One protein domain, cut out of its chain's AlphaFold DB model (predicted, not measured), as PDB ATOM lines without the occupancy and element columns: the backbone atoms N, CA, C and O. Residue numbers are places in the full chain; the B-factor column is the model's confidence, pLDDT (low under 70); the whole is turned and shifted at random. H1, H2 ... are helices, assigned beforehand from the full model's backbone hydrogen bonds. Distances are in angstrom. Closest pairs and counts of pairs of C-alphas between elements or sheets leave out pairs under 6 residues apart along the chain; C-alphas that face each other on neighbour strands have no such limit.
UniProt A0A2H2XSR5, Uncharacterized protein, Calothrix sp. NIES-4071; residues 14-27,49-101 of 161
ATOM      1  N   LEU A  14     117.791 165.875  78.837       42.88
ATOM      2  CA  LEU A  14     118.339 165.790  80.194       42.88
ATOM      3  C   LEU A  14     117.642 166.589  81.294       42.88
ATOM      4  O   LEU A  14     117.883 166.303  82.460       42.88
ATOM      5  N   ILE A  15     116.734 167.512  80.979       44.31
ATOM      6  CA  ILE A  15     116.030 168.287  82.024       44.31
ATOM      7  C   ILE A  15     114.518 168.232  81.957       44.31
ATOM      8  O   ILE A  15     113.850 168.493  82.954       44.31
ATOM      9  N   LYS A  16     113.982 167.690  80.868       43.53
ATOM     10  CA  LYS A  16     112.557 167.405  80.738       43.53
ATOM     11  C   LYS A  16     112.009 166.390  81.754       43.53
ATOM     12  O   LYS A  16     110.834 166.074  81.685       43.53
ATOM     13  N   LEU A  17     112.832 165.826  82.645       45.25
ATOM     14  CA  LEU A  17     112.454 164.635  83.403       45.25
ATOM     15  C   LEU A  17     112.360 164.799  84.921       45.25
ATOM     16  O   LEU A  17     111.439 164.248  85.498       45.25
ATOM     17  N   ILE A  18     113.228 165.575  85.577       42.44
ATOM     18  CA  ILE A  18     113.125 165.723  87.045       42.44
ATOM     19  C   ILE A  18     111.867 166.529  87.423       42.44
ATOM     20  O   ILE A  18     111.247 166.273  88.443       42.44
ATOM     21  N   VAL A  19     111.450 167.460  86.562       41.31
ATOM     22  CA  VAL A  19     110.388 168.444  86.845       41.31
ATOM     23  C   VAL A  19     109.031 167.967  86.326       41.31
ATOM     24  O   VAL A  19     108.029 168.029  87.027       41.31
ATOM     25  N   TYR A  20     109.004 167.397  85.118       41.38
ATOM     26  CA  TYR A  20     107.780 166.875  84.503       41.38
ATOM     27  C   TYR A  20     107.244 165.628  85.237       41.38
ATOM     28  O   TYR A  20     106.039 165.386  85.237       41.38
ATOM     29  N   PHE A  21     108.106 164.857  85.918       41.59
ATOM     30  CA  PHE A  21     107.680 163.683  86.695       41.59
ATOM     31  C   PHE A  21     107.053 164.023  88.049       41.59
ATOM     32  O   PHE A  21     106.239 163.240  88.533       41.59
ATOM     33  N   LEU A  22     107.371 165.180  88.633       38.91
ATOM     34  CA  LEU A  22     106.707 165.659  89.849       38.91
ATOM     35  C   LEU A  22     105.296 166.173  89.551       38.91
ATOM     36  O   LEU A  22     104.382 165.964  90.337       38.91
ATOM     37  N   GLN A  23     105.095 166.765  88.372       35.56
ATOM     38  CA  GLN A  23     103.842 167.437  88.023       35.56
ATOM     39  C   GLN A  23     102.798 166.526  87.345       35.56
ATOM     40  O   GLN A  23     101.611 166.836  87.368       35.56
ATOM     41  N   ILE A  24     103.199 165.384  86.763       36.56
ATOM     42  CA  ILE A  24     102.268 164.437  86.107       36.56
ATOM     43  C   ILE A  24     101.719 163.360  87.054       36.56
ATOM     44  O   ILE A  24     100.605 162.872  86.843       36.56
ATOM     45  N   TYR A  25     102.447 162.982  88.107       38.78
ATOM     46  CA  TYR A  25     102.037 161.846  88.944       38.78
ATOM     47  C   TYR A  25     100.863 162.134  89.892       38.78
ATOM     48  O   TYR A  25     100.213 161.186  90.333       38.78
ATOM     49  N   GLU A  26     100.500 163.400  90.124       37.34
ATOM     50  CA  GLU A  26      99.271 163.739  90.859       37.34
ATOM     51  C   GLU A  26      97.975 163.459  90.066       37.34
ATOM     52  O   GLU A  26      96.904 163.408  90.669       37.34
ATOM     53  N   GLN A  27      98.021 163.219  88.743       36.31
ATOM     54  CA  GLN A  27      96.796 163.089  87.924       36.31
ATOM     55  C   GLN A  27      96.454 161.683  87.397       36.31
ATOM     56  O   GLN A  27      95.366 161.496  86.852       36.31
ATOM     57  N   SER A  49     118.377 141.194  83.101       81.62
ATOM     58  CA  SER A  49     118.716 141.665  81.766       81.62
ATOM     59  C   SER A  49     119.692 142.844  81.848       81.62
ATOM     60  O   SER A  49     119.753 143.561  82.848       81.62
ATOM     61  N   ALA A  50     120.446 143.084  80.771       81.50
ATOM     62  CA  ALA A  50     121.385 144.207  80.718       81.50
ATOM     63  C   ALA A  50     120.710 145.554  81.053       81.50
ATOM     64  O   ALA A  50     121.317 146.408  81.693       81.50
ATOM     65  N   GLU A  51     119.438 145.711  80.676       82.62
ATOM     66  CA  GLU A  51     118.632 146.894  80.968       82.62
ATOM     67  C   GLU A  51     118.240 146.995  82.455       82.62
ATOM     68  O   GLU A  51     118.330 148.068  83.050       82.62
ATOM     69  N   GLU A  52     117.844 145.889  83.093       84.38
ATOM     70  CA  GLU A  52     117.550 145.855  84.535       84.38
ATOM     71  C   GLU A  52     118.806 146.141  85.360       84.38
ATOM     72  O   GLU A  52     118.769 146.905  86.324       84.38
ATOM     73  N   GLN A  53     119.944 145.588  84.947       86.06
ATOM     74  CA  GLN A  53     121.214 145.825  85.618       86.06
ATOM     75  C   GLN A  53     121.662 147.285  85.474       86.06
ATOM     76  O   GLN A  53     122.108 147.893  86.447       86.06
ATOM     77  N   GLU A  54     121.482 147.887  84.297       83.12
ATOM     78  CA  GLU A  54     121.734 149.314  84.093       83.12
ATOM     79  C   GLU A  54     120.777 150.196  84.916       83.12
ATOM     80  O   GLU A  54     121.200 151.208  85.479       83.12
ATOM     81  N   THR A  55     119.511 149.787  85.050       83.31
ATOM     82  CA  THR A  55     118.514 150.470  85.894       83.31
ATOM     83  C   THR A  55     118.961 150.502  87.355       83.31
ATOM     84  O   THR A  55     118.959 151.566  87.974       83.31
ATOM     85  N   LEU A  56     119.412 149.363  87.895       86.12
ATOM     86  CA  LEU A  56     119.926 149.265  89.266       86.12
ATOM     87  C   LEU A  56     121.173 150.136  89.479       86.12
ATOM     88  O   LEU A  56     121.285 150.815  90.497       86.12
ATOM     89  N   VAL A  57     122.079 150.182  88.496       88.75
ATOM     90  CA  VAL A  57     123.263 151.057  88.543       88.75
ATOM     91  C   VAL A  57     122.867 152.534  88.562       88.75
ATOM     92  O   VAL A  57     123.483 153.330  89.274       88.75
ATOM     93  N   LEU A  58     121.865 152.937  87.776       84.75
ATOM     94  CA  LEU A  58     121.377 154.315  87.806       84.75
ATOM     95  C   LEU A  58     120.738 154.643  89.160       84.75
ATOM     96  O   LEU A  58     121.037 155.695  89.717       84.75
ATOM     97  N   ILE A  59     119.922 153.741  89.704       84.81
ATOM     98  CA  ILE A  59     119.319 153.870  91.036       84.81
ATOM     99  C   ILE A  59     120.390 154.128  92.104       84.81
ATOM    100  O   ILE A  59     120.324 155.136  92.805       84.81
ATOM    101  N   GLU A  60     121.415 153.279  92.173       88.62
ATOM    102  CA  GLU A  60     122.498 153.405  93.156       88.62
ATOM    103  C   GLU A  60     123.241 154.746  93.012       88.62
ATOM    104  O   GLU A  60     123.579 155.416  93.994       88.62
ATOM    105  N   LYS A  61     123.467 155.189  91.769       87.44
ATOM    106  CA  LYS A  61     124.099 156.486  91.482       87.44
ATOM    107  C   LYS A  61     123.244 157.673  91.904       87.44
ATOM    108  O   LYS A  61     123.808 158.697  92.278       87.44
ATOM    109  N   LEU A  62     121.922 157.569  91.799       84.19
ATOM    110  CA  LEU A  62     121.007 158.619  92.240       84.19
ATOM    111  C   LEU A  62     121.001 158.695  93.767       84.19
ATOM    112  O   LEU A  62     121.298 159.760  94.307       84.19
ATOM    113  N   GLU A  63     120.822 157.557  94.441       85.69
ATOM    114  CA  GLU A  63     120.781 157.454  95.908       85.69
ATOM    115  C   GLU A  63     122.074 157.952  96.570       85.69
ATOM    116  O   GLU A  63     122.043 158.645  97.587       85.69
ATOM    117  N   SER A  64     123.228 157.657  95.965       89.06
ATOM    118  CA  SER A  64     124.538 158.100  96.461       89.06
ATOM    119  C   SER A  64     124.917 159.531  96.063       89.06
ATOM    120  O   SER A  64     125.913 160.066  96.565       89.06
ATOM    121  N   ALA A  65     124.167 160.181  95.170       86.25
ATOM    122  CA  ALA A  65     124.519 161.512  94.700       86.25
ATOM    123  C   ALA A  65     124.302 162.568  95.789       86.25
ATOM    124  O   ALA A  65     123.205 162.744  96.305       86.25
ATOM    125  N   THR A  66     125.329 163.361  96.072       90.38
ATOM    126  CA  THR A  66     125.292 164.482  97.027       90.38
ATOM    127  C   THR A  66     125.210 165.841  96.334       90.38
ATOM    128  O   THR A  66     125.219 166.883  96.984       90.38
ATOM    129  N   SER A  67     125.152 165.856  95.001       87.06
ATOM    130  CA  SER A  67     125.112 167.081  94.208       87.06
ATOM    131  C   SER A  67     124.295 166.918  92.932       87.06
ATOM    132  O   SER A  67     124.286 165.857  92.302       87.06
ATOM    133  N   TYR A  68     123.695 168.020  92.475       81.25
ATOM    134  CA  TYR A  68     123.000 168.063  91.188       81.25
ATOM    135  C   TYR A  68     123.875 167.625  90.011       81.25
ATOM    136  O   TYR A  68     123.395 166.981  89.085       81.25
ATOM    137  N   TYR A  69     125.172 167.942  90.040       83.69
ATOM    138  CA  TYR A  69     126.078 167.557  88.961       83.69
ATOM    139  C   TYR A  69     126.201 166.034  88.831       83.69
ATOM    140  O   TYR A  69     126.178 165.518  87.714       83.69
ATOM    141  N   GLN A  70     126.295 165.311  89.951       84.56
ATOM    142  CA  GLN A  70     126.340 163.847  89.946       84.56
ATOM    143  C   GLN A  70     125.038 163.256  89.403       84.56
ATOM    144  O   GLN A  70     125.099 162.410  88.512       84.56
ATOM    145  N   ILE A  71     123.889 163.774  89.849       81.44
ATOM    146  CA  ILE A  71     122.556 163.372  89.367       81.44
ATOM    147  C   ILE A  71     122.462 163.573  87.855       81.44
ATOM    148  O   ILE A  71     122.205 162.633  87.105       81.44
ATOM    149  N   ARG A  72     122.768 164.786  87.387       79.25
ATOM    150  CA  ARG A  72     122.768 165.143  85.966       79.25
ATOM    151  C   ARG A  72     123.671 164.210  85.162       79.25
ATOM    152  O   ARG A  72     123.281 163.672  84.134       79.25
ATOM    153  N   SER A  73     124.889 163.993  85.645       80.56
ATOM    154  CA  SER A  73     125.877 163.158  84.971       80.56
ATOM    155  C   SER A  73     125.459 161.681  84.914       80.56
ATOM    156  O   SER A  73     125.748 161.006  83.926       80.56
ATOM    157  N   ALA A  74     124.783 161.165  85.942       81.56
ATOM    158  CA  ALA A  74     124.251 159.804  85.962       81.56
ATOM    159  C   ALA A  74     123.093 159.640  84.968       81.56
ATOM    160  O   ALA A  74     123.137 158.736  84.133       81.56
ATOM    161  N   LEU A  75     122.131 160.568  84.982       77.62
ATOM    162  CA  LEU A  75     120.994 160.575  84.057       77.62
ATOM    163  C   LEU A  75     121.432 160.668  82.590       77.62
ATOM    164  O   LEU A  75     120.807 160.056  81.729       77.62
ATOM    165  N   TYR A  76     122.515 161.400  82.298       73.62
ATOM    166  CA  TYR A  76     123.065 161.487  80.939       73.62
ATOM    167  C   TYR A  76     123.610 160.153  80.448       73.62
ATOM    168  O   TYR A  76     123.335 159.742  79.325       73.62
ATOM    169  N   ARG A  77     124.374 159.457  81.293       77.50
ATOM    170  CA  ARG A  77     125.004 158.187  80.911       77.50
ATOM    171  C   ARG A  77     124.010 157.037  80.791       77.50
ATOM    172  O   ARG A  77     124.268 156.124  80.023       77.50
ATOM    173  N   HIS A  78     122.903 157.102  81.526       77.69
ATOM    174  CA  HIS A  78     121.907 156.033  81.629       77.69
ATOM    175  C   HIS A  78     120.540 156.479  81.096       77.69
ATOM    176  O   HIS A  78     119.489 156.159  81.651       77.69
ATOM    177  N   GLN A  79     120.546 157.261  80.012       72.06
ATOM    178  CA  GLN A  79     119.339 157.888  79.474       72.06
ATOM    179  C   GLN A  79     118.259 156.870  79.071       72.06
ATOM    180  O   GLN A  79     117.076 157.198  79.120       72.06
ATOM    181  N   VAL A  80     118.657 155.662  78.662       76.81
ATOM    182  CA  VAL A  80     117.747 154.611  78.181       76.81
ATOM    183  C   VAL A  80     116.875 154.058  79.310       76.81
ATOM    184  O   VAL A  80     115.707 153.765  79.084       76.81
ATOM    185  N   VAL A  81     117.415 153.976  80.529       77.75
ATOM    186  CA  VAL A  81     116.770 153.315  81.679       77.75
ATOM    187  C   VAL A  81     116.224 154.282  82.730       77.75
ATOM    188  O   VAL A  81     115.692 153.865  83.757       77.75
ATOM    189  N   LYS A  82     116.338 155.590  82.488       71.50
ATOM    190  CA  LYS A  82     115.969 156.635  83.454       71.50
ATOM    191  C   LYS A  82     114.514 156.565  83.923       71.50
ATOM    192  O   LYS A  82     114.263 156.799  85.098       71.50
ATOM    193  N   ASP A  83     113.585 156.204  83.036       72.38
ATOM    194  CA  ASP A  83     112.157 156.131  83.366       72.38
ATOM    195  C   ASP A  83     111.883 154.965  84.331       72.38
ATOM    196  O   ASP A  83     111.096 155.103  85.262       72.38
ATOM    197  N   LYS A  84     112.593 153.840  84.152       74.94
ATOM    198  CA  LYS A  84     112.529 152.670  85.044       74.94
ATOM    199  C   LYS A  84     113.216 152.931  86.386       74.94
ATOM    200  O   LYS A  84     112.753 152.470  87.418       74.94
ATOM    201  N   ALA A  85     114.301 153.705  86.399       72.81
ATOM    202  CA  ALA A  85     114.997 154.056  87.639       72.81
ATOM    203  C   ALA A  85     114.196 155.021  88.536       72.81
ATOM    204  O   ALA A  85     114.513 155.170  89.716       72.81
ATOM    205  N   TRP A  86     113.171 155.680  87.987       69.81
ATOM    206  CA  TRP A  86     112.400 156.737  88.647       69.81
ATOM    207  C   TRP A  86     110.996 156.294  89.086       69.81
ATOM    208  O   TRP A  86     110.049 157.082  89.081       69.81
ATOM    209  N   GLU A  87     110.850 155.013  89.437       70.31
ATOM    210  CA  GLU A  87     109.569 154.416  89.815       70.31
ATOM    211  C   GLU A  87     108.831 155.166  90.953       70.31
ATOM    212  O   GLU A  87     109.460 155.824  91.789       70.31
ATOM    213  N   PRO A  88     107.484 155.062  91.013       52.62
ATOM    214  CA  PRO A  88     106.629 155.881  91.885       52.62
ATOM    215  C   PRO A  88     106.943 155.783  93.379       52.62
ATOM    216  O   PRO A  88     106.736 156.749  94.109       52.62
ATOM    217  N   ASP A  89     107.486 154.651  93.824       56.00
ATOM    218  CA  ASP A  89     107.647 154.296  95.236       56.00
ATOM    219  C   ASP A  89     108.878 154.983  95.897       56.00
ATOM    220  O   ASP A  89     109.374 154.543  96.932       56.00
ATOM    221  N   ARG A  90     109.382 156.083  95.309       65.00
ATOM    222  CA  ARG A  90     110.627 156.792  95.682       65.00
ATOM    223  C   ARG A  90     110.422 158.259  96.094       65.00
ATOM    224  O   ARG A  90     111.270 159.105  95.832       65.00
ATOM    225  N   GLU A  91     109.307 158.588  96.739       67.75
ATOM    226  CA  GLU A  91     108.940 159.987  97.030       67.75
ATOM    227  C   GLU A  91     109.986 160.750  97.865       67.75
ATOM    228  O   GLU A  91     110.373 161.859  97.508       67.75
ATOM    229  N   ALA A  92     110.537 160.127  98.913       73.56
ATOM    230  CA  ALA A  92     111.585 160.743  99.735       73.56
ATOM    231  C   ALA A  92     112.854 161.087  98.929       73.56
ATOM    232  O   ALA A  92     113.513 162.096  99.178       73.56
ATOM    233  N   GLU A  93     113.180 160.255  97.940       69.69
ATOM    234  CA  GLU A  93     114.327 160.459  97.061       69.69
ATOM    235  C   GLU A  93     114.080 161.611  96.080       69.69
ATOM    236  O   GLU A  93     114.981 162.408  95.821       69.69
ATOM    237  N   LYS A  94     112.841 161.763  95.593       71.31
ATOM    238  CA  LYS A  94     112.459 162.907  94.757       71.31
ATOM    239  C   LYS A  94     112.608 164.220  95.519       71.31
ATOM    240  O   LYS A  94     113.294 165.115  95.029       71.31
ATOM    241  N   THR A  95     112.073 164.297  96.741       74.75
ATOM    242  CA  THR A  95     112.209 165.484  97.598       74.75
ATOM    243  C   THR A  95     113.679 165.827  97.844       74.75
ATOM    244  O   THR A  95     114.094 166.973  97.680       74.75
ATOM    245  N   ARG A  96     114.513 164.830  98.158       82.62
ATOM    246  CA  ARG A  96     115.957 165.032  98.345       82.62
ATOM    247  C   ARG A  96     116.629 165.585  97.084       82.62
ATOM    248  O   ARG A  96     117.474 166.478  97.156       82.62
ATOM    249  N   ILE A  97     116.267 165.065  95.915       76.19
ATOM    250  CA  ILE A  97     116.827 165.519  94.639       76.19
ATOM    251  C   ILE A  97     116.362 166.940  94.294       76.19
ATOM    252  O   ILE A  97     117.166 167.732  93.796       76.19
ATOM    253  N   GLU A  98     115.118 167.304  94.607       75.75
ATOM    254  CA  GLU A  98     114.615 168.677  94.477       75.75
ATOM    255  C   GLU A  98     115.411 169.677  95.318       75.75
ATOM    256  O   GLU A  98     115.747 170.773  94.850       75.75
ATOM    257  N   GLU A  99     115.768 169.306  96.549       80.00
ATOM    258  CA  GLU A  99     116.589 170.145  97.421       80.00
ATOM    259  C   GLU A  99     117.947 170.446  96.781       80.00
ATOM    260  O   GLU A  99     118.391 171.601  96.799       80.00
ATOM    261  N   LEU A 100     118.545 169.444  96.127       81.12
ATOM    262  CA  LEU A 100     119.829 169.546  95.437       81.12
ATOM    263  C   LEU A 100     119.783 170.385  94.152       81.12
ATOM    264  O   LEU A 100     120.848 170.743  93.638       81.12
ATOM    265  N   LEU A 101     118.600 170.723  93.620       81.19
ATOM    266  CA  LEU A 101     118.499 171.484  92.374       81.19
ATOM    267  C   LEU A 101     119.146 172.881  92.494       81.19
ATOM    268  O   LEU A 101     118.937 173.594  93.483       81.19
TER     269      LEU A 101
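AT A GLANCE: This is residues 14 to 27 and 49 to 101 of the 161 residues of an uncharacterized protein of Calothrix sp. NIES-4071 (UniProt A0A2H2XSR5). A helical hairpin of H2 and H3, with the two helices slid along each other and side by side over a part of their length, makes one side of the model; the short H4 packs on residues 55 to 59 of H2. H5 stands steeply tilted to both helices at the end of the hairpin where they are linked, and the small H1 lies near H5, touching no helix. The printed part has 67 residues with five named helices, in the order H1, H2, H3, H4, H5, and no named strand; the class is all helix. The whole is compact, with a radius of gyration of the C-alphas of 11.3 A, and rounded, with spans of 31 by 27 by 20 A.

HOW THE PARTS SIT: H2, residues 50 to 63, is the longest helix. With its residues 58 to 62 alone it touches H3, residues 68 to 77; the closest C-alphas, those of Leu 62 and Ile 71, are 5.8 A apart. H2 and H3 form a helical hairpin, at a shallow tilt of 6 degrees, opposite ways. With residues 55 to 59 alone H2 touches H4, residues 82 to 85; the closest C-alphas, of Thr 55 and Ala 85, are 5.3 A apart. H3 and H4 are close but not clearly touching, with C-alphas 75 and 82, the closest, 6.4 A apart. H5, residues 91 to 100, is close to but not clearly touching H3, the closest C-alphas being those of Tyr 68 and Leu 100, 5.5 A apart, at a steep tilt of 65 degrees, opposite ways. H5 and H2 are likewise close but not clearly touching; their closest C-alphas, of Glu 63 and Glu 93, are 7.2 A apart, at a steep tilt of 60 degrees, the same way. H1, residues 20 to 24, and H5 are near each other, with 5 pairs of C-alphas within 10 A. H1 is apart from H2, H3 and H4. In H1, H2, H3 and H5 every O i to N i+4 pair is within hydrogen-bond range; H4 is too short for such a pair.

IN THESE COORDINATES: H2 runs 20.2 A from C-alpha 50 at (121.385, 144.207, 80.718) to C-alpha 63. H3 spans 14.4 A, H4 5.0 A and H1 6.2 A, with C-alpha 20 at (107.780, 166.875, 84.503). H5 spans 14.6 A and ends with C-alpha 100 at (119.829, 169.546, 95.437).

THE WHOLE: The two C-alphas farthest apart, those of Ser 49 and Glu 99, are 32.6 A apart. Residues 28 to 48 are not printed, and C-alphas 27 and 49 across the cut are 31.3 A apart. The links H2 to H3, H3 to H4 and H4 to H5 are tight. The mean pLDDT of the printed part is 70.7; under 70 are residues 14 to 27, 86, 88 to 91 and 93, and H1 has a mean of 39.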